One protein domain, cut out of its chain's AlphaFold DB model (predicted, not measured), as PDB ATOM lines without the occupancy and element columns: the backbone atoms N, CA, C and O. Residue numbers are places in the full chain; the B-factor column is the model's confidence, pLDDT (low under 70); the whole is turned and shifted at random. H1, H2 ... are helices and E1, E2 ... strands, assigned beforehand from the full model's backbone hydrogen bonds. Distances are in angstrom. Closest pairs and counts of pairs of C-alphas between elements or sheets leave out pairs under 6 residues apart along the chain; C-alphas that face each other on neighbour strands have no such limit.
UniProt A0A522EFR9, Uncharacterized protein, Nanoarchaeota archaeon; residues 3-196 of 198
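This is residues 3 to 196 of the 198 residues of an uncharacterized protein of Nanoarchaeota archaeon (UniProt A0A522EFR9). A twisted sheet of six parallel strands runs through the middle of this model, with H2 and H4 packed over one face and H7 over the other, three layers in all. H1 folds back on H2 as a helical hairpin and lies outside the sheet, packing also on H4, while the short helices H3, H5 and H6 are not on the sheet. The 194 printed residues hold seven named helices and six named strands, in the order E1 H1 H2 E2 H3 H4 H5 E3 E4 E5 H6 H7 E6, and the class is mixed, helices and strands. The sheet's order is E1 E6 E5 E2 E3 E4. The whole is compact, with a radius of gyration of the C-alphas of 16.0 A, and rounded, spanning 44 by 42 by 35 A.

Begin in the sheet with E2, residues 65 to 69, and E3, residues 116 to 121, the latter 16.9 A long. On one side look for E4, residues 131 to 134; on the other are E5, residues 151 to 156, E6, residues 185 to 193, and E1, residues 3 to 5. Find C-alpha 3 at (218.295, 169.585, 295.482), where E1 begins, and C-alpha 193 at (218.877, 172.240, 303.084), where E6 ends. The longest helix is H2, residues 36 to 56: from C-alpha 36 at (223.698, 193.530, 321.568) it runs 29.8 A. H1, residues 17 to 31, is 20.3 A long; H4, residues 94 to 104, 15.2 A; H7, residues 173 to 184, 16.5 A. The short helices are H3, residues 88 to 91, H5, residues 106 to 109, and H6, residues 162 to 166.

Start between E2 and E3, where N 68 and O 118 are 2.8 A apart, within hydrogen-bond range. Next to E3 is the edge strand E4, with N 119 and O 131 at 2.9 A. Beside E2 on its other side, E5 has N 155 and O 67 at 2.8 A. Then comes E6, with N 192 and O 154 at 2.8 A; it bends by 120 degrees at residue 188. The other edge strand, E1, has N 4 and O 191 at 3.3 A. H4 is on the sheet at a height of 8.7 A, over E3 and along the strands, at 25 degrees to E3 on the local plane. H2, on the same face, has a height of 12.1 A and runs slantwise to the strands. On the opposite face H7, at a height of 9.5 A, lies over E6 and E5, along the strands. E5, H6 H7, E6 form a strand-helix-strand unit, two parallel neighbour strands with helices between, with a right-handed crossover; E2, H3 H4 H5, E3 form another. In the split unit E1, H1 H2, E2, the strands E6 and E5 lie between E1 and E2, and the crossover is right-handed. H2 is the hub: it touches H1, closest at the C-alphas of Gly 31 and Ala 39, 5.2 A; H4, at Leu 46 and Leu 95, 6.2 A; and H3, at Asp 41 and Arg 90, 5.1 A. H5 is close to H4 but not clearly touching, and H6 touches no helix. Every O i to N i+4 pair is within hydrogen-bond range in H1, H4 and H6, against 16 of 17 in H2 and 6 of 8 in H7; H3 and H5 are too short for such a pair.

The two C-alphas farthest apart are those of Glu 107 and Pro 168, 44.3 A. The printed part has no cut. The links E1 to H1, E2 to H3 and E4 to E5 are long. The mean pLDDT of the printed part is 80.9; look for values under 70 at residues 3 to 19, 75 to 87, 158 to 162 and 194 to 196.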
ATOM      1  N   THR A   3     217.977 169.638 294.050       54.44
ATOM      2  CA  THR A   3     218.295 169.585 295.482       54.44
ATOM      3  C   THR A   3     219.743 170.010 295.652       54.44
ATOM      4  O   THR A   3     220.631 169.394 295.063       54.44
ATOM      5  N   VAL A   4     219.981 171.078 296.414       56.66
ATOM      6  CA  VAL A   4     221.333 171.549 296.709       56.66
ATOM      7  C   VAL A   4     221.601 171.311 298.189       56.66
ATOM      8  O   VAL A   4     221.055 171.990 299.055       56.66
ATOM      9  N   TYR A   5     222.430 170.309 298.475       51.03
ATOM     10  CA  TYR A   5     222.909 170.033 299.825       51.03
ATOM     11  C   TYR A   5     224.093 170.960 300.121       51.03
ATOM     12  O   TYR A   5     225.148 170.822 299.504       51.03
ATOM     13  N   TYR A   6     223.929 171.902 301.053       49.34
ATOM     14  CA  TYR A   6     225.034 172.740 301.536       49.34
ATOM     15  C   TYR A   6     225.627 172.156 302.814       49.34
ATOM     16  O   TYR A   6     225.435 172.682 303.914       49.34
ATOM     17  N   THR A   7     226.389 171.074 302.670       33.22
ATOM     18  CA  THR A   7     227.242 170.556 303.744       33.22
ATOM     19  C   THR A   7     228.448 171.470 303.866       33.22
ATOM     20  O   THR A   7     229.291 171.486 302.978       33.22
ATOM     21  N   LYS A   8     228.473 172.276 304.934       39.97
ATOM     22  CA  LYS A   8     229.613 173.038 305.475       39.97
ATOM     23  C   LYS A   8     230.909 172.965 304.641       39.97
ATOM     24  O   LYS A   8     231.773 172.161 304.965       39.97
ATOM     25  N   VAL A   9     231.097 173.835 303.644       32.16
ATOM     26  CA  VAL A   9     232.422 174.104 303.052       32.16
ATOM     27  C   VAL A   9     232.465 175.520 302.478       32.16
ATOM     28  O   VAL A   9     231.530 175.941 301.808       32.16
ATOM     29  N   GLY A  10     233.591 176.200 302.709       32.62
ATOM     30  CA  GLY A  10     234.195 177.073 301.704       32.62
ATOM     31  C   GLY A  10     233.645 178.488 301.623       32.62
ATOM     32  O   GLY A  10     232.549 178.730 301.136       32.62
ATOM     33  N   HIS A  11     234.477 179.443 302.033       33.91
ATOM     34  CA  HIS A  11     234.387 180.824 301.575       33.91
ATOM     35  C   HIS A  11     234.666 180.880 300.063       33.91
ATOM     36  O   HIS A  11     235.761 181.262 299.656       33.91
ATOM     37  N   ASP A  12     233.702 180.505 299.228       34.81
ATOM     38  CA  ASP A  12     233.790 180.830 297.810       34.81
ATOM     39  C   ASP A  12     233.449 182.311 297.639       34.81
ATOM     40  O   ASP A  12     232.370 182.793 297.994       34.81
ATOM     41  N   LYS A  13     234.453 183.058 297.170       43.44
ATOM     42  CA  LYS A  13     234.375 184.482 296.850       43.44
ATOM     43  C   LYS A  13     233.387 184.681 295.701       43.44
ATOM     44  O   LYS A  13     233.752 184.572 294.537       43.44
ATOM     45  N   ILE A  14     232.152 185.005 296.046       40.62
ATOM     46  CA  ILE A  14     231.135 185.520 295.127       40.62
ATOM     47  C   ILE A  14     231.183 187.048 295.219       40.62
ATOM     48  O   ILE A  14     231.384 187.577 296.313       40.62
ATOM     49  N   SER A  15     231.076 187.751 294.084       44.97
ATOM     50  CA  SER A  15     231.254 189.209 293.978       44.97
ATOM     51  C   SER A  15     230.407 189.950 295.018       44.97
ATOM     52  O   SER A  15     229.181 189.995 294.942       44.97
ATOM     53  N   SER A  16     231.091 190.469 296.036       54.09
ATOM     54  CA  SER A  16     230.598 190.514 297.413       54.09
ATOM     55  C   SER A  16     229.922 191.814 297.830       54.09
ATOM     56  O   SER A  16     229.465 191.910 298.963       54.09
ATOM     57  N   GLU A  17     229.901 192.845 296.990       60.31
ATOM     58  CA  GLU A  17     229.575 194.201 297.456       60.31
ATOM     59  C   GLU A  17     228.068 194.474 297.517       60.31
ATOM     60  O   GLU A  17     227.579 194.901 298.561       60.31
ATOM     61  N   GLN A  18     227.305 194.144 296.468       61.41
ATOM     62  CA  GLN A  18     225.853 194.391 296.432       61.41
ATOM     63  C   GLN A  18     225.075 193.515 297.426       61.41
ATOM     64  O   GLN A  18     224.196 194.002 298.136       61.41
ATOM     65  N   SER A  19     225.433 192.231 297.540       65.94
ATOM     66  CA  SER A  19     224.847 191.335 298.544       65.94
ATOM     67  C   SER A  19     225.198 191.749 299.968       65.94
ATOM     68  O   SER A  19     224.377 191.599 300.872       65.94
ATOM     69  N   THR A  20     226.397 192.297 300.183       72.69
ATOM     70  CA  THR A  20     226.775 192.827 301.494       72.69
ATOM     71  C   THR A  20     225.965 194.071 301.827       72.69
ATOM     72  O   THR A  20     225.402 194.107 302.915       72.69
ATOM     73  N   ASP A  21     225.810 195.035 300.917       83.31
ATOM     74  CA  ASP A  21     225.057 196.261 301.217       83.31
ATOM     75  C   ASP A  21     223.575 195.993 301.529       83.31
ATOM     76  O   ASP A  21     223.047 196.501 302.523       83.31
ATOM     77  N   LEU A  22     222.918 195.116 300.759       84.56
ATOM     78  CA  LEU A  22     221.524 194.740 301.014       84.56
ATOM     79  C   LEU A  22     221.352 194.059 302.381       84.56
ATOM     80  O   LEU A  22     220.455 194.419 303.148       84.56
ATOM     81  N   VAL A  23     222.232 193.103 302.707       84.69
ATOM     82  CA  VAL A  23     222.232 192.418 304.010       84.69
ATOM     83  C   VAL A  23     222.468 193.422 305.137       84.69
ATOM     84  O   VAL A  23     221.712 193.429 306.102       84.69
ATOM     85  N   GLU A  24     223.461 194.306 305.017       85.75
ATOM     86  CA  GLU A  24     223.759 195.330 306.028       85.75
ATOM     87  C   GLU A  24     222.590 196.307 306.222       85.75
ATOM     88  O   GLU A  24     222.277 196.707 307.346       85.75
ATOM     89  N   LYS A  25     221.898 196.687 305.142       88.19
ATOM     90  CA  LYS A  25     220.718 197.555 305.214       88.19
ATOM     91  C   LYS A  25     219.569 196.885 305.966       88.19
ATOM     92  O   LYS A  25     219.020 197.495 306.885       88.19
ATOM     93  N   LEU A  26     219.250 195.634 305.635       87.19
ATOM     94  CA  LEU A  26     218.229 194.853 306.340       87.19
ATOM     95  C   LEU A  26     218.601 194.635 307.812       87.19
ATOM     96  O   LEU A  26     217.753 194.797 308.686       87.19
ATOM     97  N   MET A  27     219.877 194.356 308.091       84.00
ATOM     98  CA  MET A  27     220.413 194.214 309.443       84.00
ATOM     99  C   MET A  27     220.219 195.469 310.288       84.00
ATOM    100  O   MET A  27     219.767 195.376 311.426       84.00
ATOM    101  N   ARG A  28     220.516 196.654 309.742       86.19
ATOM    102  CA  ARG A  28     220.312 197.924 310.456       86.19
ATOM    103  C   ARG A  28     218.843 198.171 310.786       86.19
ATOM    104  O   ARG A  28     218.539 198.669 311.866       86.19
ATOM    105  N   GLU A  29     217.934 197.819 309.883       88.12
ATOM    106  CA  GLU A  29     216.500 198.045 310.082       88.12
ATOM    107  C   GLU A  29     215.834 197.030 311.009       88.12
ATOM    108  O   GLU A  29     214.915 197.395 311.736       88.12
ATOM    109  N   LEU A  30     216.254 195.765 310.963       84.06
ATOM    110  CA  LEU A  30     215.691 194.701 311.798       84.06
ATOM    111  C   LEU A  30     216.376 194.609 313.164       84.06
ATOM    112  O   LEU A  30     215.729 194.279 314.152       84.06
ATOM    113  N   GLY A  31     217.672 194.916 313.220       78.69
ATOM    114  CA  GLY A  31     218.462 194.945 314.448       78.69
ATOM    115  C   GLY A  31     218.380 196.266 315.215       78.69
ATOM    116  O   GLY A  31     218.789 196.323 316.376       78.69
ATOM    117  N   GLY A  32     217.857 197.330 314.598       79.19
ATOM    118  CA  GLY A  32     217.697 198.637 315.229       79.19
ATOM    119  C   GLY A  32     216.834 198.556 316.491       79.19
ATOM    120  O   GLY A  32     215.655 198.225 316.422       79.19
ATOM    121  N   GLY A  33     217.423 198.862 317.650       73.31
ATOM    122  CA  GLY A  33     216.735 198.824 318.948       73.31
ATOM    123  C   GLY A  33     216.776 197.475 319.674       73.31
ATOM    124  O   GLY A  33     216.238 197.373 320.776       73.31
ATOM    125  N   LEU A  34     217.431 196.453 319.112       78.19
ATOM    126  CA  LEU A  34     217.688 195.193 319.811       78.19
ATOM    127  C   LEU A  34     218.869 195.313 320.782       78.19
ATOM    128  O   LEU A  34     219.772 196.136 320.615       78.19
ATOM    129  N   SER A  35     218.887 194.447 321.801       80.00
ATOM    130  CA  SER A  35     220.070 194.291 322.648       80.00
ATOM    131  C   SER A  35     221.257 193.784 321.817       80.00
ATOM    132  O   SER A  35     221.077 193.140 320.785       80.00
ATOM    133  N   LYS A  36     222.495 194.012 322.276       79.06
ATOM    134  CA  LYS A  36     223.698 193.530 321.568       79.06
ATOM    135  C   LYS A  36     223.672 192.014 321.328       79.06
ATOM    136  O   LYS A  36     224.128 191.563 320.285       79.06
ATOM    137  N   LYS A  37     223.146 191.239 322.285       76.69
ATOM    138  CA  LYS A  37     223.009 189.777 322.177       76.69
ATOM    139  C   LYS A  37     222.006 189.406 321.084       76.69
ATOM    140  O   LYS A  37     222.323 188.615 320.208       76.69
ATOM    141  N   ASP A  38     220.840 190.036 321.105       75.06
ATOM    142  CA  ASP A  38     219.778 189.784 320.134       75.06
ATOM    143  C   ASP A  38     220.179 190.187 318.716       75.06
ATOM    144  O   ASP A  38     219.915 189.458 317.766       75.06
ATOM    145  N   ALA A  39     220.869 191.320 318.569       76.94
ATOM    146  CA  ALA A  39     221.375 191.772 317.281       76.94
ATOM    147  C   ALA A  39     222.341 190.753 316.653       76.94
ATOM    148  O   ALA A  39     222.310 190.579 315.440       76.94
ATOM    149  N   ILE A  40     223.151 190.050 317.459       75.00
ATOM    150  CA  ILE A  40     224.035 188.970 316.986       75.00
ATOM    151  C   ILE A  40     223.225 187.768 316.483       75.00
ATOM    152  O   ILE A  40     223.581 187.174 315.467       75.00
ATOM    153  N   ASP A  41     222.133 187.409 317.160       72.81
ATOM    154  CA  ASP A  41     221.284 186.293 316.732       72.81
ATOM    155  C   ASP A  41     220.566 186.608 315.406       72.81
ATOM    156  O   ASP A  41     220.556 185.773 314.498       72.81
ATOM    157  N   VAL A  42     220.053 187.835 315.246       75.19
ATOM    158  CA  VAL A  42     219.508 188.325 313.962       75.19
ATOM    159  C   VAL A  42     220.578 188.320 312.871       75.19
ATOM    160  O   VAL A  42     220.326 187.863 311.754       75.19
ATOM    161  N   ASP A  43     221.780 188.788 313.209       76.06
ATOM    162  CA  ASP A  43     222.932 188.846 312.309       76.06
ATOM    163  C   ASP A  43     223.290 187.473 311.767       76.06
ATOM    164  O   ASP A  43     223.434 187.299 310.558       76.06
ATOM    165  N   MET A  44     223.339 186.473 312.639       74.38
ATOM    166  CA  MET A  44     223.637 185.111 312.235       74.38
ATOM    167  C   MET A  44     222.576 184.561 311.271       74.38
ATOM    168  O   MET A  44     222.938 183.989 310.242       74.38
ATOM    169  N   VAL A  45     221.283 184.748 311.558       73.00
ATOM    170  CA  VAL A  45     220.201 184.247 310.689       73.00
ATOM    171  C   VAL A  45     220.255 184.915 309.315       73.00
ATOM    172  O   VAL A  45     220.282 184.227 308.290       73.00
ATOM    173  N   LEU A  46     220.345 186.246 309.272       78.88
ATOM    174  CA  LEU A  46     220.337 186.986 308.014       78.88
ATOM    175  C   LEU A  46     221.635 186.790 307.225       78.88
ATOM    176  O   LEU A  46     221.590 186.510 306.029       78.88
ATOM    177  N   ARG A  47     222.811 186.835 307.854       78.25
ATOM    178  CA  ARG A  47     224.069 186.619 307.122       78.25
ATOM    179  C   ARG A  47     224.215 185.205 306.591       78.25
ATOM    180  O   ARG A  47     224.872 185.037 305.569       78.25
ATOM    181  N   VAL A  48     223.660 184.195 307.258       79.88
ATOM    182  CA  VAL A  48     223.812 182.806 306.813       79.88
ATOM    183  C   VAL A  48     222.723 182.428 305.818       79.88
ATOM    184  O   VAL A  48     223.052 182.024 304.704       79.88
ATOM    185  N   ALA A  49     221.445 182.550 306.177       83.00
ATOM    186  CA  ALA A  49     220.360 182.079 305.319       83.00
ATOM    187  C   ALA A  49     220.145 183.013 304.120       83.00
ATOM    188  O   ALA A  49     220.146 182.565 302.973       83.00
ATOM    189  N   PHE A  50     220.052 184.325 304.358       87.75
ATOM    190  CA  PHE A  50     219.727 185.275 303.296       87.75
ATOM    191  C   PHE A  50     220.842 185.379 302.243       87.75
ATOM    192  O   PHE A  50     220.558 185.375 301.048       87.75
ATOM    193  N   ARG A  51     222.125 185.356 302.639       85.38
ATOM    194  CA  ARG A  51     223.241 185.330 301.667       85.38
ATOM    195  C   ARG A  51     223.257 184.073 300.801       85.38
ATOM    196  O   ARG A  51     223.576 184.162 299.616       85.38
ATOM    197  N   LYS A  52     222.920 182.910 301.370       86.00
ATOM    198  CA  LYS A  52     222.802 181.666 300.594       86.00
ATOM    199  C   LYS A  52     221.677 181.768 299.576       86.00
ATOM    200  O   LYS A  52     221.879 181.386 298.432       86.00
ATOM    201  N   ILE A  53     220.531 182.318 299.975       90.00
ATOM    202  CA  ILE A  53     219.392 182.555 299.080       90.00
ATOM    203  C   ILE A  53     219.793 183.488 297.936       90.00
ATOM    204  O   ILE A  53     219.601 183.124 296.781       90.00
ATOM    205  N   LEU A  54     220.423 184.629 298.239       89.31
ATOM    206  CA  LEU A  54     220.937 185.550 297.218       89.31
ATOM    207  C   LEU A  54     221.887 184.843 296.250       89.31
ATOM    208  O   LEU A  54     221.727 184.949 295.045       89.31
ATOM    209  N   THR A  55     222.836 184.068 296.770       87.06
ATOM    210  CA  THR A  55     223.781 183.305 295.942       87.06
ATOM    211  C   THR A  55     223.068 182.308 295.030       87.06
ATOM    212  O   THR A  55     223.385 182.195 293.851       87.06
ATOM    213  N   LEU A  56     222.110 181.565 295.580       88.25
ATOM    214  CA  LEU A  56     221.393 180.509 294.871       88.25
ATOM    215  C   LEU A  56     220.470 181.034 293.780       88.25
ATOM    216  O   LEU A  56     220.263 180.349 292.780       88.25
ATOM    217  N   LEU A  57     219.929 182.227 293.986       88.56
ATOM    218  CA  LEU A  57     219.071 182.913 293.034       88.56
ATOM    219  C   LEU A  57     219.852 183.861 292.120       88.56
ATOM    220  O   LEU A  57     219.237 184.655 291.425       88.56
ATOM    221  N   ASP A  58     221.186 183.800 292.119       87.25
ATOM    222  CA  ASP A  58     222.048 184.702 291.346       87.25
ATOM    223  C   ASP A  58     221.694 186.189 291.550       87.25
ATOM    224  O   ASP A  58     221.686 187.000 290.633       87.25
ATOM    225  N   HIS A  59     221.366 186.534 292.797       85.69
ATOM    226  CA  HIS A  59     220.934 187.856 293.256       85.69
ATOM    227  C   HIS A  59     219.602 188.347 292.660       85.69
ATOM    228  O   HIS A  59     219.165 189.449 292.989       85.69
ATOM    229  N   ASP A  60     218.910 187.518 291.877       89.38
ATOM    230  CA  ASP A  60     217.584 187.799 291.342       89.38
ATOM    231  C   ASP A  60     216.485 187.363 292.324       89.38
ATOM    232  O   ASP A  60     216.030 186.214 292.350       89.38
ATOM    233  N   LEU A  61     216.055 188.314 293.153       92.25
ATOM    234  CA  LEU A  61     214.916 188.158 294.059       92.25
ATOM    235  C   LEU A  61     213.588 188.622 293.449       92.25
ATOM    236  O   LEU A  61     212.559 188.502 294.121       92.25
ATOM    237  N   GLU A  62     213.580 189.159 292.227       93.06
ATOM    238  CA  GLU A  62     212.400 189.848 291.709       93.06
ATOM    239  C   GLU A  62     211.223 188.887 291.526       93.06
ATOM    240  O   GLU A  62     211.294 187.892 290.801       93.06
ATOM    241  N   GLY A  63     210.130 189.157 292.249       94.56
ATOM    242  CA  GLY A  63     208.903 188.359 292.200       94.56
ATOM    243  C   GLY A  63     209.056 186.889 292.617       94.56
ATOM    244  O   GLY A  63     208.156 186.085 292.364       94.56
ATOM    245  N   ARG A  64     210.180 186.506 293.240       96.75
ATOM    246  CA  ARG A  64     210.440 185.123 293.664       96.75
ATOM    247  C   ARG A  64     209.569 184.742 294.852       96.75
ATOM    248  O   ARG A  64     209.528 185.466 295.841       96.75
ATOM    249  N   VAL A  65     208.946 183.568 294.801       98.25
ATOM    250  CA  VAL A  65     208.226 182.991 295.945       98.25
ATOM    251  C   VAL A  65     209.198 182.158 296.776       98.25
ATOM    252  O   VAL A  65     209.756 181.172 296.280       98.25
ATOM    253  N   ILE A  66     209.399 182.547 298.034       97.62
ATOM    254  CA  ILE A  66     210.366 181.928 298.945       97.62
ATOM    255  C   ILE A  66     209.630 181.328 300.142       97.62
ATOM    256  O   ILE A  66     209.035 182.047 300.937       97.62
ATOM    257  N   LEU A  67     209.702 180.007 300.275       97.06
ATOM    258  CA  LEU A  67     209.127 179.251 301.383       97.06
ATOM    259  C   LEU A  67     210.185 179.045 302.472       97.06
ATOM    260  O   LEU A  67     211.210 178.427 302.201       97.06
ATOM    261  N   ASP A  68     209.944 179.525 303.688       94.75
ATOM    262  CA  ASP A  68     210.815 179.325 304.850       94.75
ATOM    263  C   ASP A  68     210.146 178.379 305.847       94.75
ATOM    264  O   ASP A  68     209.164 178.712 306.515       94.75
ATOM    265  N   LEU A  69     210.663 177.157 305.904       92.88
ATOM    266  CA  LEU A  69     210.111 176.098 306.725       92.88
ATOM    267  C   LEU A  69     210.762 176.106 308.100       92.88
ATOM    268  O   LEU A  69     211.988 176.160 308.224       92.88
ATOM    269  N   GLY A  70     209.923 175.967 309.122       89.50
ATOM    270  CA  GLY A  70     210.278 176.159 310.521       89.50
ATOM    271  C   GLY A  70     210.942 177.507 310.736       89.50
ATOM    272  O   GLY A  70     212.030 177.595 311.311       89.50
ATOM    273  N   CYS A  71     210.301 178.541 310.191       89.00
ATOM    274  CA  CYS A  71     210.788 179.912 310.233       89.00
ATOM    275  C   CYS A  71     210.836 180.469 311.660       89.00
ATOM    276  O   CYS A  71     211.407 181.530 311.881       89.00
ATOM    277  N   GLY A  72     210.237 179.785 312.634       85.81
ATOM    278  CA  GLY A  72     210.115 180.257 313.995       85.81
ATOM    279  C   GLY A  72     208.904 181.162 314.203       85.81
ATOM    280  O   GLY A  72     208.060 181.369 313.323       85.81
ATOM    281  N   SER A  73     208.794 181.705 315.408       79.00
ATOM    282  CA  SER A  73     207.653 182.506 315.843       79.00
ATOM    283  C   SER A  73     208.098 183.579 316.824       79.00
ATOM    284  O   SER A  73     209.141 183.467 317.471       79.00
ATOM    285  N   ARG A  74     207.275 184.618 317.001       72.44
ATOM    286  CA  ARG A  74     207.440 185.480 318.174       72.44
ATOM    287  C   ARG A  74     207.262 184.647 319.445       72.44
ATOM    288  O   ARG A  74     206.462 183.705 319.444       72.44
ATOM    289  N   PRO A  75     207.964 184.990 320.535       62.50
ATOM    290  CA  PRO A  75     207.627 184.477 321.849       62.50
ATOM    291  C   PRO A  75     206.306 185.116 322.291       62.50
ATOM    292  O   PRO A  75     206.280 186.127 322.988       62.50
ATOM    293  N   CYS A  76     205.198 184.540 321.840       49.06
ATOM    294  CA  CYS A  76     203.896 184.748 322.444       49.06
ATOM    295  C   CYS A  76     203.840 183.784 323.639       49.06
ATOM    296  O   CYS A  76     203.937 182.570 323.471       49.06
ATOM    297  N   ASP A  77     203.710 184.323 324.845       44.97
ATOM    298  CA  ASP A  77     203.094 183.609 325.972       44.97
ATOM    299  C   ASP A  77     203.988 182.640 326.773       44.97
ATOM    300  O   ASP A  77     203.497 181.713 327.407       44.97
ATOM    301  N   GLY A  78     205.305 182.869 326.825       45.38
ATOM    302  CA  GLY A  78     206.165 182.233 327.842       45.38
ATOM    303  C   GLY A  78     206.389 180.720 327.689       45.38
ATOM    304  O   GLY A  78     207.021 180.116 328.549       45.38
ATOM    305  N   ASN A  79     205.932 180.117 326.587       44.59
ATOM    306  CA  ASN A  79     206.149 178.698 326.266       44.59
ATOM    307  C   ASN A  79     207.486 178.412 325.570       44.59
ATOM    308  O   ASN A  79     207.797 177.256 325.277       44.59
ATOM    309  N   TYR A  80     208.305 179.437 325.323       52.34
ATOM    310  CA  TYR A  80     209.714 179.200 325.047       52.34
ATOM    311  C   TYR A  80     210.349 178.733 326.350       52.34
ATOM    312  O   TYR A  80     210.581 179.535 327.253       52.34
ATOM    313  N   GLN A  81     210.623 177.429 326.448       50.00
ATOM    314  CA  GLN A  81     211.615 176.966 327.408       50.00
ATOM    315  C   GLN A  81     212.857 177.822 327.178       50.00
ATOM    316  O   GLN A  81     213.332 177.936 326.046       50.00
ATOM    317  N   ASP A  82     213.310 178.488 328.235       49.22
ATOM    318  CA  ASP A  82     214.541 179.260 328.241       49.22
ATOM    319  C   ASP A  82     215.668 178.258 327.970       49.22
ATOM    320  O   ASP A  82     216.170 177.582 328.872       49.22
ATOM    321  N   TYR A  83     215.951 178.023 326.687       55.28
ATOM    322  CA  TYR A  83     216.936 177.051 326.249       55.28
ATOM    323  C   TYR A  83     218.284 177.602 326.678       55.28
ATOM    324  O   TYR A  83     218.850 178.471 326.012       55.28
ATOM    325  N   SER A  84     218.738 177.136 327.841       48.50
ATOM    326  CA  SER A  84     219.897 177.630 328.576       48.50
ATOM    327  C   SER A  84     221.048 177.966 327.626       48.50
ATOM    328  O   SER A  84     221.723 177.071 327.117       48.50
ATOM    329  N   GLY A  85     221.246 179.262 327.364       58.09
ATOM    330  CA  GLY A  85     222.327 179.778 326.522       58.09
ATOM    331  C   GLY A  85     221.906 180.594 325.295       58.09
ATOM    332  O   GLY A  85     222.697 181.430 324.857       58.09
ATOM    333  N   TYR A  86     220.682 180.454 324.772       61.06
ATOM    334  CA  TYR A  86     220.243 181.175 323.564       61.06
ATOM    335  C   TYR A  86     219.214 182.262 323.862       61.06
ATOM    336  O   TYR A  86     218.424 182.136 324.790       61.06
ATOM    337  N   SER A  87     219.243 183.369 323.109       68.88
ATOM    338  CA  SER A  87     218.134 184.324 323.175       68.88
ATOM    339  C   SER A  87     216.890 183.687 322.548       68.88
ATOM    340  O   SER A  87     217.008 183.135 321.451       68.88
ATOM    341  N   PRO A  88     215.693 183.809 323.156       70.94
ATOM    342  CA  PRO A  88     214.434 183.433 322.509       70.94
ATOM    343  C   PRO A  88     214.266 184.101 321.141       70.94
ATOM    344  O   PRO A  88     213.697 183.518 320.221       70.94
ATOM    345  N   ARG A  89     214.853 185.296 320.975       77.25
ATOM    346  CA  ARG A  89     214.849 186.033 319.712       77.25
ATOM    347  C   ARG A  89     215.507 185.285 318.564       77.25
ATOM    348  O   ARG A  89     215.174 185.554 317.419       77.25
ATOM    349  N   ARG A  90     216.414 184.344 318.828       75.75
ATOM    350  CA  ARG A  90     217.070 183.542 317.786       75.75
ATOM    351  C   ARG A  90     216.082 182.717 316.956       75.75
ATOM    352  O   ARG A  90     216.379 182.413 315.806       75.75
ATOM    353  N   PHE A  91     214.936 182.373 317.533       79.38
ATOM    354  CA  PHE A  91     213.894 181.565 316.902       79.38
ATOM    355  C   PHE A  91     212.717 182.412 316.401       79.38
ATOM    356  O   PHE A  91     211.631 181.893 316.173       79.38
ATOM    357  N   GLU A  92     212.909 183.721 316.247       86.94
ATOM    358  CA  GLU A  92     211.937 184.575 315.569       86.94
ATOM    359  C   GLU A  92     212.111 184.492 314.037       86.94
ATOM    360  O   GLU A  92     213.218 184.227 313.556       86.94
ATOM    361  N   PRO A  93     211.055 184.784 313.251       90.25
ATOM    362  CA  PRO A  93     211.046 184.625 311.794       90.25
ATOM    363  C   PRO A  93     211.779 185.741 311.047       90.25
ATOM    364  O   PRO A  93     211.220 186.447 310.207       90.25
ATOM    365  N   TRP A  94     213.063 185.927 311.357       90.94
ATOM    366  CA  TRP A  94     213.881 187.014 310.817       90.94
ATOM    367  C   TRP A  94     214.032 186.961 309.306       90.94
ATOM    368  O   TRP A  94     213.984 188.016 308.673       90.94
ATOM    369  N   LEU A  95     214.181 185.768 308.723       92.06
ATOM    370  CA  LEU A  95     214.285 185.626 307.273       92.06
ATOM    371  C   LEU A  95     212.989 186.081 306.587       92.06
ATOM    372  O   LEU A  95     213.046 186.947 305.714       92.06
ATOM    373  N   CYS A  96     211.827 185.590 307.030       94.75
ATOM    374  CA  CYS A  96     210.533 186.044 306.514       94.75
ATOM    375  C   CYS A  96     210.333 187.552 306.687       94.75
ATOM    376  O   CYS A  96     209.922 188.224 305.747       94.75
ATOM    377  N   ARG A  97     210.686 188.123 307.847       94.56
ATOM    378  CA  ARG A  97     210.599 189.578 308.075       94.56
ATOM    379  C   ARG A  97     211.504 190.376 307.140       94.56
ATOM    380  O   ARG A  97     211.107 191.445 306.677       94.56
ATOM    381  N   ALA A  98     212.711 189.883 306.868       93.75
ATOM    382  CA  ALA A  98     213.625 190.514 305.926       93.75
ATOM    383  C   ALA A  98     213.065 190.482 304.504       93.75
ATOM    384  O   ALA A  98     212.992 191.523 303.860       93.75
ATOM    385  N   LEU A  99     212.597 189.321 304.050       95.56
ATOM    386  CA  LEU A  99     211.968 189.164 302.741       95.56
ATOM    387  C   LEU A  99     210.712 190.030 302.600       95.56
ATOM    388  O   LEU A  99     210.549 190.708 301.595       95.56
ATOM    389  N   HIS A 100     209.883 190.106 303.638       97.19
ATOM    390  CA  HIS A 100     208.664 190.912 303.633       97.19
ATOM    391  C   HIS A 100     208.954 192.418 303.582       97.19
ATOM    392  O   HIS A 100     208.215 193.191 302.972       97.19
ATOM    393  N   LYS A 101     210.072 192.874 304.165       95.56
ATOM    394  CA  LYS A 101     210.542 194.255 303.965       95.56
ATOM    395  C   LYS A 101     210.874 194.538 302.499       95.56
ATOM    396  O   LYS A 101     210.608 195.650 302.044       95.56
ATOM    397  N   LEU A 102     211.448 193.569 301.785       95.19
ATOM    398  CA  LEU A 102     211.733 193.692 300.352       95.19
ATOM    399  C   LEU A 102     210.444 193.648 299.529       95.19
ATOM    400  O   LEU A 102     210.291 194.446 298.615       95.19
ATOM    401  N   GLU A 103     209.510 192.770 299.892       97.25
ATOM    402  CA  GLU A 103     208.176 192.664 299.291       97.25
ATOM    403  C   GLU A 103     207.404 193.985 299.336       97.25
ATOM    404  O   GLU A 103     206.876 194.448 298.330       97.25
ATOM    405  N   THR A 104     207.346 194.597 300.520       97.19
ATOM    406  CA  THR A 104     206.509 195.773 300.794       97.19
ATOM    407  C   THR A 104     207.152 197.087 300.370       97.19
ATOM    408  O   THR A 104     206.459 198.095 300.260       97.19
ATOM    409  N   ASN A 105     208.474 197.110 300.166       95.38
ATOM    410  CA  ASN A 105     209.220 198.318 299.806       95.38
ATOM    411  C   ASN A 105     210.303 198.040 298.742       95.38
ATOM    412  O   ASN A 105     211.460 198.401 298.963       95.38
ATOM    413  N   PRO A 106     209.982 197.414 297.598       94.19
ATOM    414  CA  PRO A 106     210.990 196.892 296.670       94.19
ATOM    415  C   PRO A 106     211.904 197.981 296.103       94.19
ATOM    416  O   PRO A 106     213.127 197.830 296.123       94.19
ATOM    417  N   GLU A 107     211.344 199.136 295.737       93.88
ATOM    418  CA  GLU A 107     212.098 200.263 295.173       93.88
ATOM    419  C   GLU A 107     213.169 200.792 296.136       93.88
ATOM    420  O   GLU A 107     214.277 201.146 295.727       93.88
ATOM    421  N   LYS A 108     212.890 200.772 297.449       93.12
ATOM    422  CA  LYS A 108     213.855 201.168 298.486       93.12
ATOM    423  C   LYS A 108     215.106 200.289 298.454       93.12
ATOM    424  O   LYS A 108     216.166 200.729 298.903       93.12
ATOM    425  N   TYR A 109     214.993 199.058 297.972       88.56
ATOM    426  CA  TYR A 109     216.080 198.087 297.894       88.56
ATOM    427  C   TYR A 109     216.566 197.849 296.460       88.56
ATOM    428  O   TYR A 109     217.357 196.938 296.244       88.56
ATOM    429  N   GLY A 110     216.145 198.686 295.505       89.31
ATOM    430  CA  GLY A 110     216.571 198.588 294.110       89.31
ATOM    431  C   GLY A 110     215.910 197.449 293.334       89.31
ATOM    432  O   GLY A 110     216.469 197.014 292.334       89.31
ATOM    433  N   LEU A 111     214.752 196.968 293.790       91.06
ATOM    434  CA  LEU A 111     213.943 195.966 293.099       91.06
ATOM    435  C   LEU A 111     212.736 196.645 292.444       91.06
ATOM    436  O   LEU A 111     212.145 197.558 293.023       91.06
ATOM    437  N   SER A 112     212.334 196.168 291.270       93.38
ATOM    438  CA  SER A 112     211.057 196.541 290.651       93.38
ATOM    439  C   SER A 112     209.876 195.814 291.308       93.38
ATOM    440  O   SER A 112     208.794 196.377 291.464       93.38
ATOM    441  N   GLN A 113     210.109 194.583 291.764       94.50
ATOM    442  CA  GLN A 113     209.162 193.760 292.503       94.50
ATOM    443  C   GLN A 113     209.904 192.991 293.597       94.50
ATOM    444  O   GLN A 113     210.954 192.403 293.352       94.50
ATOM    445  N   GLY A 114     209.361 192.969 294.812       94.69
ATOM    446  CA  GLY A 114     209.970 192.228 295.911       94.69
ATOM    447  C   GLY A 114     209.644 190.729 295.856       94.69
ATOM    448  O   GLY A 114     208.682 190.330 295.193       94.69
ATOM    449  N   PRO A 115     210.431 189.886 296.543       96.88
ATOM    450  CA  PRO A 115     210.090 188.481 296.725       96.88
ATOM    451  C   PRO A 115     208.841 188.339 297.604       96.88
ATOM    452  O   PRO A 115     208.581 189.191 298.446       96.88
ATOM    453  N   HIS A 116     208.117 187.235 297.457       98.12
ATOM    454  CA  HIS A 116     206.966 186.881 298.282       98.12
ATOM    455  C   HIS A 116     207.354 185.786 299.295       98.12
ATOM    456  O   HIS A 116     207.590 184.641 298.887       98.12
ATOM    457  N   PRO A 117     207.488 186.107 300.596       97.62
ATOM    458  CA  PRO A 117     207.812 185.129 301.627       97.62
ATOM    459  C   PRO A 117     206.583 184.368 302.127       97.62
ATOM    460  O   PRO A 117     205.565 184.968 302.462       97.62
ATOM    461  N   ILE A 118     206.744 183.057 302.295       97.88
ATOM    462  CA  ILE A 118     205.778 182.177 302.955       97.88
ATOM    463  C   ILE A 118     206.472 181.504 304.140       97.88
ATOM    464  O   ILE A 118     207.420 180.745 303.947       97.88
ATOM    465  N   GLY A 119     206.014 181.769 305.362       96.06
ATOM    466  CA  GLY A 119     206.528 181.130 306.577       96.06
ATOM    467  C   GLY A 119     205.692 179.923 307.001       96.06
ATOM    468  O   GLY A 119     204.464 179.972 306.964       96.06
ATOM    469  N   VAL A 120     206.332 178.844 307.448       94.62
ATOM    470  CA  VAL A 120     205.632 177.696 308.048       94.62
ATOM    471  C   VAL A 120     206.307 177.317 309.355       94.62
ATOM    472  O   VAL A 120     207.515 177.117 309.368       94.62
ATOM    473  N   ASP A 121     205.557 177.169 310.443       91.75
ATOM    474  CA  ASP A 121     206.073 176.650 311.718       91.75
ATOM    475  C   ASP A 121     204.953 175.971 312.520       91.75
ATOM    476  O   ASP A 121     203.772 176.128 312.210       91.75
ATOM    477  N   ILE A 122     205.297 175.237 313.577       87.94
ATOM    478  CA  ILE A 122     204.309 174.620 314.469       87.94
ATOM    479  C   ILE A 122     203.689 175.636 315.435       87.94
ATOM    480  O   ILE A 122     202.533 175.483 315.848       87.94
ATOM    481  N   ILE A 123     204.441 176.682 315.786       86.50
ATOM    482  CA  ILE A 123     203.957 177.790 316.610       86.50
ATOM    483  C   ILE A 123     203.388 178.868 315.675       86.50
ATOM    484  O   ILE A 123     204.023 179.181 314.671       86.50
ATOM    485  N   PRO A 124     202.212 179.456 315.954       85.69
ATOM    486  CA  PRO A 124     201.627 180.464 315.073       85.69
ATOM    487  C   PRO A 124     202.442 181.772 315.046       85.69
ATOM    488  O   PRO A 124     202.888 182.272 316.080       85.69
ATOM    489  N   GLN A 125     202.572 182.382 313.863       87.56
ATOM    490  CA  GLN A 125     203.251 183.669 313.632       87.56
ATOM    491  C   GLN A 125     202.333 184.874 313.937       87.56
ATOM    492  O   GLN A 125     202.135 185.761 313.106       87.56
ATOM    493  N   ILE A 126     201.730 184.916 315.130       86.06
ATOM    494  CA  ILE A 126     200.768 185.973 315.492       86.06
ATOM    495  C   ILE A 126     201.431 187.359 315.405       86.06
ATOM    496  O   ILE A 126     202.456 187.623 316.036       86.06
ATOM    497  N   GLY A 127     200.809 188.261 314.643       87.31
ATOM    498  CA  GLY A 127     201.263 189.644 314.475       87.31
ATOM    499  C   GLY A 127     202.388 189.839 313.454       87.31
ATOM    500  O   GLY A 127     202.924 190.944 313.364       87.31
ATOM    501  N   GLU A 128     202.763 188.804 312.699       93.00
ATOM    502  CA  GLU A 128     203.605 188.963 311.514       93.00
ATOM    503  C   GLU A 128     202.786 189.452 310.305       93.00
ATOM    504  O   GLU A 128     201.599 189.160 310.189       93.00
ATOM    505  N   GLY A 129     203.420 190.231 309.419       93.31
ATOM    506  CA  GLY A 129     202.770 190.837 308.244       93.31
ATOM    507  C   GLY A 129     202.856 190.018 306.951       93.31
ATOM    508  O   GLY A 129     202.242 190.394 305.956       93.31
ATOM    509  N   PHE A 130     203.616 188.922 306.958       96.06
ATOM    510  CA  PHE A 130     203.817 188.044 305.805       96.06
ATOM    511  C   PHE A 130     202.868 186.839 305.824       96.06
ATOM    512  O   PHE A 130     202.319 186.479 306.870       96.06
ATOM    513  N   GLU A 131     202.707 186.185 304.671       97.31
ATOM    514  CA  GLU A 131     201.923 184.953 304.557       97.31
ATOM    515  C   GLU A 131     202.535 183.849 305.424       97.31
ATOM    516  O   GLU A 131     203.713 183.511 305.297       97.31
ATOM    517  N   SER A 132     201.743 183.282 306.334       95.94
ATOM    518  CA  SER A 132     202.231 182.261 307.253       95.94
ATOM    519  C   SER A 132     201.198 181.187 307.558       95.94
ATOM    520  O   SER A 132     199.991 181.439 307.585       95.94
ATOM    521  N   TYR A 133     201.691 179.976 307.808       95.44
ATOM    522  CA  TYR A 133     200.865 178.822 308.128       95.44
ATOM    523  C   TYR A 133     201.378 178.099 309.367       95.44
ATOM    524  O   TYR A 133     202.533 177.683 309.437       95.44
ATOM    525  N   GLN A 134     200.464 177.846 310.302       93.94
ATOM    526  CA  GLN A 134     200.735 176.965 311.429       93.94
ATOM    527  C   GLN A 134     200.573 175.500 310.999       93.94
ATOM    528  O   GLN A 134     199.454 175.062 310.699       93.94
ATOM    529  N   ARG A 135     201.667 174.737 310.955       93.31
ATOM    530  CA  ARG A 135     201.686 173.318 310.569       93.31
ATOM    531  C   ARG A 135     202.741 172.541 311.344       93.31
ATOM    532  O   ARG A 135     203.859 173.002 311.545       93.31
ATOM    533  N   ASP A 136     202.393 171.315 311.715       91.06
ATOM    534  CA  ASP A 136     203.360 170.338 312.203       91.06
ATOM    535  C   ASP A 136     204.040 169.660 311.002       91.06
ATOM    536  O   ASP A 136     203.449 168.809 310.340       91.06
ATOM    537  N   LEU A 137     205.289 170.046 310.729       90.50
ATOM    538  CA  LEU A 137     206.092 169.513 309.622       90.50
ATOM    539  C   LEU A 137     206.472 168.029 309.792       90.50
ATOM    540  O   LEU A 137     206.962 167.413 308.847       90.50
ATOM    541  N   THR A 138     206.256 167.437 310.973       87.69
ATOM    542  CA  THR A 138     206.427 165.990 311.185       87.69
ATOM    543  C   THR A 138     205.255 165.179 310.628       87.69
ATOM    544  O   THR A 138     205.400 163.977 310.395       87.69
ATOM    545  N   GLN A 139     204.112 165.826 310.376       90.31
ATOM    546  CA  GLN A 139     202.917 165.186 309.837       90.31
ATOM    547  C   GLN A 139     202.923 165.183 308.308       90.31
ATOM    548  O   GLN A 139     203.426 166.098 307.652       90.31
ATOM    549  N   ALA A 140     202.296 164.156 307.736       90.06
ATOM    550  CA  ALA A 140     202.018 164.111 306.309       90.06
ATOM    551  C   ALA A 140     200.978 165.170 305.915       90.06
ATOM    552  O   ALA A 140     200.055 165.457 306.679       90.06
ATOM    553  N   LYS A 141     201.083 165.660 304.677       92.94
ATOM    554  CA  LYS A 141     200.268 166.748 304.113       92.94
ATOM    555  C   LYS A 141     200.446 168.067 304.862       92.94
ATOM    556  O   LYS A 141     199.550 168.906 304.863       92.94
ATOM    557  N   SER A 142     201.599 168.265 305.496       93.75
ATOM    558  CA  SER A 142     201.912 169.518 306.180       93.75
ATOM    559  C   SER A 142     202.052 170.699 305.216       93.75
ATOM    560  O   SER A 142     201.956 171.837 305.668       93.75
ATOM    561  N   LEU A 143     202.214 170.450 303.909       95.62
ATOM    562  CA  LEU A 143     202.340 171.467 302.859       95.62
ATOM    563  C   LEU A 143     201.172 171.481 301.846       95.62
ATOM    564  O   LEU A 143     201.303 172.072 300.776       95.62
ATOM    565  N   ASP A 144     200.030 170.847 302.142       95.44
ATOM    566  CA  ASP A 144     198.902 170.719 301.195       95.44
ATOM    567  C   ASP A 144     198.166 172.030 300.866       95.44
ATOM    568  O   ASP A 144     197.488 172.124 299.841       95.44
ATOM    569  N   MET A 145     198.345 173.054 301.701       96.06
ATOM    570  CA  MET A 145     197.856 174.410 301.463       96.06
ATOM    571  C   MET A 145     198.610 175.124 300.338       96.06
ATOM    572  O   MET A 145     198.101 176.100 299.793       96.06
ATOM    573  N   LEU A 146     199.813 174.659 299.987       97.50
ATOM    574  CA  LEU A 146     200.628 175.285 298.956       97.50
ATOM    575  C   LEU A 146     200.247 174.745 297.571       97.50
ATOM    576  O   LEU A 146     200.237 173.528 297.354       97.50
ATOM    577  N   PRO A 147     199.989 175.619 296.579       96.75
ATOM    578  CA  PRO A 147     199.726 175.167 295.222       96.75
ATOM    579  C   PRO A 147     200.940 174.448 294.630       96.75
ATOM    580  O   PRO A 147     202.096 174.763 294.926       96.75
ATOM    581  N   ARG A 148     200.686 173.512 293.714       95.50
ATOM    582  CA  ARG A 148     201.758 172.834 292.975       95.50
ATOM    583  C   ARG A 148     202.510 173.833 292.092       95.50
ATOM    584  O   ARG A 148     201.881 174.673 291.456       95.50
ATOM    585  N   ASN A 149     203.829 173.681 291.978       94.38
ATOM    586  CA  ASN A 149     204.710 174.566 291.202       94.38
ATOM    587  C   ASN A 149     204.574 176.067 291.549       94.38
ATOM    588  O   ASN A 149     204.625 176.912 290.655       94.38
ATOM    589  N   SER A 150     204.390 176.408 292.824       96.88
ATOM    590  CA  SER A 150     204.230 177.797 293.278       96.88
ATOM    591  C   SER A 150     205.519 178.416 293.823       96.88
ATOM    592  O   SER A 150     205.698 179.624 293.707       96.88
ATOM    593  N   VAL A 151     206.442 177.602 294.343       97.12
ATOM    594  CA  VAL A 151     207.625 178.074 295.082       97.12
ATOM    595  C   VAL A 151     208.883 178.065 294.209       97.12
ATOM    596  O   VAL A 151     209.187 177.057 293.571       97.12
ATOM    597  N   ASP A 152     209.642 179.164 294.188       95.69
ATOM    598  CA  ASP A 152     210.940 179.247 293.499       95.69
ATOM    599  C   ASP A 152     212.068 178.648 294.350       95.69
ATOM    600  O   ASP A 152     212.902 177.892 293.840       95.69
ATOM    601  N   LEU A 153     212.073 178.958 295.650       95.31
ATOM    602  CA  LEU A 153     213.056 178.466 296.610       95.31
ATOM    603  C   LEU A 153     212.381 178.064 297.922       95.31
ATOM    604  O   LEU A 153     211.655 178.854 298.513       95.31
ATOM    605  N   ALA A 154     212.667 176.854 298.396       94.00
ATOM    606  CA  ALA A 154     212.336 176.419 299.748       94.00
ATOM    607  C   ALA A 154     213.608 176.406 300.604       94.00
ATOM    608  O   ALA A 154     214.591 175.763 300.237       94.00
ATOM    609  N   ASN A 155     213.593 177.125 301.720       91.88
ATOM    610  CA  ASN A 155     214.627 177.140 302.741       91.88
ATOM    611  C   ASN A 155     214.136 176.370 303.964       91.88
ATOM    612  O   ASN A 155     212.985 176.486 304.376       91.88
ATOM    613  N   GLU A 156     215.027 175.582 304.540       86.62
ATOM    614  CA  GLU A 156     214.741 174.773 305.710       86.62
ATOM    615  C   GLU A 156     215.581 175.273 306.896       86.62
ATOM    616  O   GLU A 156     216.814 175.272 306.846       86.62
ATOM    617  N   SER A 157     214.900 175.780 307.930       76.06
ATOM    618  CA  SER A 157     215.496 176.524 309.053       76.06
ATOM    619  C   SER A 157     215.455 175.776 310.397       76.06
ATOM    620  O   SER A 157     215.962 176.290 311.396       76.06
ATOM    621  N   PHE A 158     214.885 174.564 310.462       67.69
ATOM    622  CA  PHE A 158     214.415 173.970 311.723       67.69
ATOM    623  C   PHE A 158     215.312 172.935 312.409       67.69
ATOM    624  O   PHE A 158     215.031 172.601 313.562       67.69
ATOM    625  N   PHE A 159     216.390 172.425 311.798       58.41
ATOM    626  CA  PHE A 159     217.131 171.289 312.388       58.41
ATOM    627  C   PHE A 159     217.796 171.529 313.754       58.41
ATOM    628  O   PHE A 159     218.241 170.570 314.384       58.41
ATOM    629  N   THR A 160     217.854 172.767 314.254       61.19
ATOM    630  CA  THR A 160     218.362 173.060 315.607       61.19
ATOM    631  C   THR A 160     217.280 173.432 316.616       61.19
ATOM    632  O   THR A 160     217.622 173.807 317.735       61.19
ATOM    633  N   SER A 161     215.995 173.376 316.248       68.38
ATOM    634  CA  SER A 161     214.903 173.656 317.184       68.38
ATOM    635  C   SER A 161     214.805 172.524 318.208       68.38
ATOM    636  O   SER A 161     214.519 171.384 317.826       68.38
ATOM    637  N   PRO A 162     215.006 172.780 319.512       69.25
ATOM    638  CA  PRO A 162     214.870 171.712 320.495       69.25
ATOM    639  C   PRO A 162     213.417 171.230 320.610       69.25
ATOM    640  O   PRO A 162     213.189 170.054 320.887       69.25
ATOM    641  N   THR A 163     212.445 172.100 320.299       75.50
ATOM    642  CA  THR A 163     211.034 171.724 320.163       75.50
ATOM    643  C   THR A 163     210.891 170.613 319.129       75.50
ATOM    644  O   THR A 163     210.373 169.550 319.464       75.50
ATOM    645  N   LEU A 164     211.448 170.790 317.924       77.69
ATOM    646  CA  LEU A 164     211.440 169.748 316.895       77.69
ATOM    647  C   LEU A 164     212.113 168.461 317.385       77.69
ATOM    648  O   LEU A 164     211.556 167.386 317.207       77.69
ATOM    649  N   LEU A 165     213.275 168.548 318.043       76.88
ATOM    650  CA  LEU A 165     213.992 167.364 318.542       76.88
ATOM    651  C   LEU A 165     213.169 166.544 319.549       76.88
ATOM    652  O   LEU A 165     213.323 165.324 319.613       76.88
ATOM    653  N   SER A 166     212.285 167.193 320.309       79.62
ATOM    654  CA  SER A 166     211.396 166.531 321.271       79.62
ATOM    655  C   SER A 166     210.133 165.916 320.658       79.62
ATOM    656  O   SER A 166     209.437 165.155 321.330       79.62
ATOM    657  N   MET A 167     209.825 166.215 319.393       82.12
ATOM    658  CA  MET A 167     208.593 165.760 318.754       82.12
ATOM    659  C   MET A 167     208.711 164.327 318.210       82.12
ATOM    660  O   MET A 167     209.739 163.960 317.626       82.12
ATOM    661  N   PRO A 168     207.648 163.508 318.320       83.12
ATOM    662  CA  PRO A 168     207.545 162.259 317.572       83.12
ATOM    663  C   PRO A 168     207.672 162.508 316.061       83.12
ATOM    664  O   PRO A 168     207.092 163.451 315.537       83.12
ATOM    665  N   GLY A 169     208.434 161.672 315.349       81.19
ATOM    666  CA  GLY A 169     208.633 161.813 313.895       81.19
ATOM    667  C   GLY A 169     209.728 162.804 313.476       81.19
ATOM    668  O   GLY A 169     210.049 162.895 312.294       81.19
ATOM    669  N   SER A 170     210.382 163.479 314.425       80.94
ATOM    670  CA  SER A 170     211.472 164.433 314.157       80.94
ATOM    671  C   SER A 170     212.668 163.846 313.399       80.94
ATOM    672  O   SER A 170     213.340 164.559 312.664       80.94
ATOM    673  N   LYS A 171     212.911 162.533 313.512       80.19
ATOM    674  CA  LYS A 171     213.965 161.828 312.758       80.19
ATOM    675  C   LYS A 171     213.664 161.712 311.263       80.19
ATOM    676  O   LYS A 171     214.589 161.661 310.461       80.19
ATOM    677  N   ASP A 172     212.384 161.674 310.905       83.44
ATOM    678  CA  ASP A 172     211.921 161.488 309.530       83.44
ATOM    679  C   ASP A 172     211.408 162.790 308.903       83.44
ATOM    680  O   ASP A 172     211.164 162.818 307.697       83.44
ATOM    681  N   VAL A 173     211.307 163.878 309.682       84.62
ATOM    682  CA  VAL A 173     210.778 165.185 309.251       84.62
ATOM    683  C   VAL A 173     211.378 165.646 307.926       84.62
ATOM    684  O   VAL A 173     210.649 166.065 307.033       84.62
ATOM    685  N   PHE A 174     212.692 165.480 307.743       82.12
ATOM    686  CA  PHE A 174     213.358 165.844 306.497       82.12
ATOM    687  C   PHE A 174     212.792 165.080 305.304       82.12
ATOM    688  O   PHE A 174     212.489 165.671 304.274       82.12
ATOM    689  N   ARG A 175     212.645 163.760 305.442       83.06
ATOM    690  CA  ARG A 175     212.146 162.893 304.376       83.06
ATOM    691  C   ARG A 175     210.678 163.198 304.081       83.06
ATOM    692  O   ARG A 175     210.315 163.258 302.908       83.06
ATOM    693  N   THR A 176     209.868 163.409 305.118       84.62
ATOM    694  CA  THR A 176     208.453 163.791 304.994       84.62
ATOM    695  C   THR A 176     208.318 165.100 304.221       84.62
ATOM    696  O   THR A 176     207.706 165.131 303.156       84.62
ATOM    697  N   VAL A 177     208.989 166.155 304.687       87.94
ATOM    698  CA  VAL A 177     208.972 167.481 304.060       87.94
ATOM    699  C   VAL A 177     209.532 167.435 302.639       87.94
ATOM    700  O   VAL A 177     208.941 168.000 301.721       87.94
ATOM    701  N   GLN A 178     210.640 166.726 302.412       86.69
ATOM    702  CA  GLN A 178     211.247 166.620 301.085       86.69
ATOM    703  C   GLN A 178     210.285 165.998 300.064       86.69
ATOM    704  O   GLN A 178     210.231 166.464 298.925       86.69
ATOM    705  N   ALA A 179     209.521 164.972 300.448       88.00
ATOM    706  CA  ALA A 179     208.543 164.345 299.561       88.00
ATOM    707  C   ALA A 179     207.414 165.315 299.166       88.00
ATOM    708  O   ALA A 179     206.979 165.318 298.012       88.00
ATOM    709  N   GLU A 180     206.976 166.162 300.096       92.06
ATOM    710  CA  GLU A 180     205.922 167.155 299.865       92.06
ATOM    711  C   GLU A 180     206.407 168.393 299.100       92.06
ATOM    712  O   GLU A 180     205.644 168.987 298.339       92.06
ATOM    713  N   LEU A 181     207.686 168.750 299.214       91.44
ATOM    714  CA  LEU A 181     208.264 169.874 298.478       91.44
ATOM    715  C   LEU A 181     208.401 169.614 296.977       91.44
ATOM    716  O   LEU A 181     208.268 170.549 296.187       91.44
ATOM    717  N   VAL A 182     208.640 168.365 296.565       89.62
ATOM    718  CA  VAL A 182     208.789 167.986 295.146       89.62
ATOM    719  C   VAL A 182     207.657 168.529 294.260       89.62
ATOM    720  O   VAL A 182     207.966 169.116 293.222       89.62
ATOM    721  N   PRO A 183     206.364 168.343 294.597       90.62
ATOM    722  CA  PRO A 183     205.267 168.892 293.803       90.62
ATOM    723  C   PRO A 183     205.016 170.397 294.004       90.62
ATOM    724  O   PRO A 183     204.359 170.995 293.150       90.62
ATOM    725  N   VAL A 184     205.477 170.999 295.103       94.06
ATOM    726  CA  VAL A 184     205.249 172.418 295.441       94.06
ATOM    727  C   VAL A 184     206.255 173.332 294.739       94.06
ATOM    728  O   VAL A 184     205.886 174.381 294.210       94.06
ATOM    729  N   VAL A 185     207.522 172.925 294.684       92.94
ATOM    730  CA  VAL A 185     208.604 173.711 294.084       92.94
ATOM    731  C   VAL A 185     208.505 173.689 292.556       92.94
ATOM    732  O   VAL A 185     208.331 172.638 291.936       92.94
ATOM    733  N   LYS A 186     208.645 174.861 291.929       93.31
ATOM    734  CA  LYS A 186     208.648 175.051 290.471       93.31
ATOM    735  C   LYS A 186     209.682 174.152 289.788       93.31
ATOM    736  O   LYS A 186     210.730 173.801 290.339       93.31
ATOM    737  N   LYS A 187     209.448 173.828 288.514       86.19
ATOM    738  CA  LYS A 187     210.466 173.168 287.685       86.19
ATOM    739  C   LYS A 187     211.715 174.057 287.607       86.19
ATOM    740  O   LYS A 187     211.650 175.170 287.108       86.19
ATOM    741  N   GLY A 188     212.847 173.536 288.079       83.75
ATOM    742  CA  GLY A 188     214.106 174.287 288.172       83.75
ATOM    743  C   GLY A 188     214.297 175.034 289.496       83.75
ATOM    744  O   GLY A 188     215.395 175.517 289.739       83.75
ATOM    745  N   GLY A 189     213.283 175.053 290.363       88.31
ATOM    746  CA  GLY A 189     213.370 175.626 291.699       88.31
ATOM    747  C   GLY A 189     214.325 174.871 292.624       88.31
ATOM    748  O   GLY A 189     214.762 173.738 292.343       88.31
ATOM    749  N   ILE A 190     214.647 175.543 293.724       90.81
ATOM    750  CA  ILE A 190     215.752 175.216 294.619       90.81
ATOM    751  C   ILE A 190     215.203 174.761 295.965       90.81
ATOM    752  O   ILE A 190     214.314 175.389 296.533       90.81
ATOM    753  N   PHE A 191     215.771 173.681 296.497       88.94
ATOM    754  CA  PHE A 191     215.587 173.315 297.896       88.94
ATOM    755  C   PHE A 191     216.919 173.493 298.628       88.94
ATOM    756  O   PHE A 191     217.879 172.770 298.342       88.94
ATOM    757  N   LEU A 192     216.971 174.493 299.512       87.00
ATOM    758  CA  LEU A 192     218.098 174.813 300.375       87.00
ATOM    759  C   LEU A 192     217.946 174.059 301.697       87.00
ATOM    760  O   LEU A 192     217.121 174.408 302.538       87.00
ATOM    761  N   VAL A 193     218.790 173.044 301.863       77.81
ATOM    762  CA  VAL A 193     218.877 172.240 303.084       77.81
ATOM    763  C   VAL A 193     220.058 172.734 303.906       77.81
ATOM    764  O   VAL A 193     221.205 172.696 303.441       77.81
ATOM    765  N   ASN A 194     219.802 173.190 305.131       69.00
ATOM    766  CA  ASN A 194     220.858 173.628 306.036       69.00
ATOM    767  C   ASN A 194     221.410 172.412 306.790       69.00
ATOM    768  O   ASN A 194     221.095 172.166 307.950       69.00
ATOM    769  N   SER A 195     222.273 171.634 306.130       51.75
ATOM    770  CA  SER A 195     222.937 170.487 306.755       51.75
ATOM    771  C   SER A 195     223.991 170.955 307.759       51.75
ATOM    772  O   SER A 195     225.164 171.139 307.427       51.75
ATOM    773  N   LEU A 196     223.562 171.170 308.998       46.72
ATOM    774  CA  LEU A 196     224.457 171.174 310.152       46.72
ATOM    775  C   LEU A 196     224.563 169.791 310.809       46.72
ATOM    776  O   LEU A 196     225.481 169.594 311.598       46.72
TER     777      LEU A 196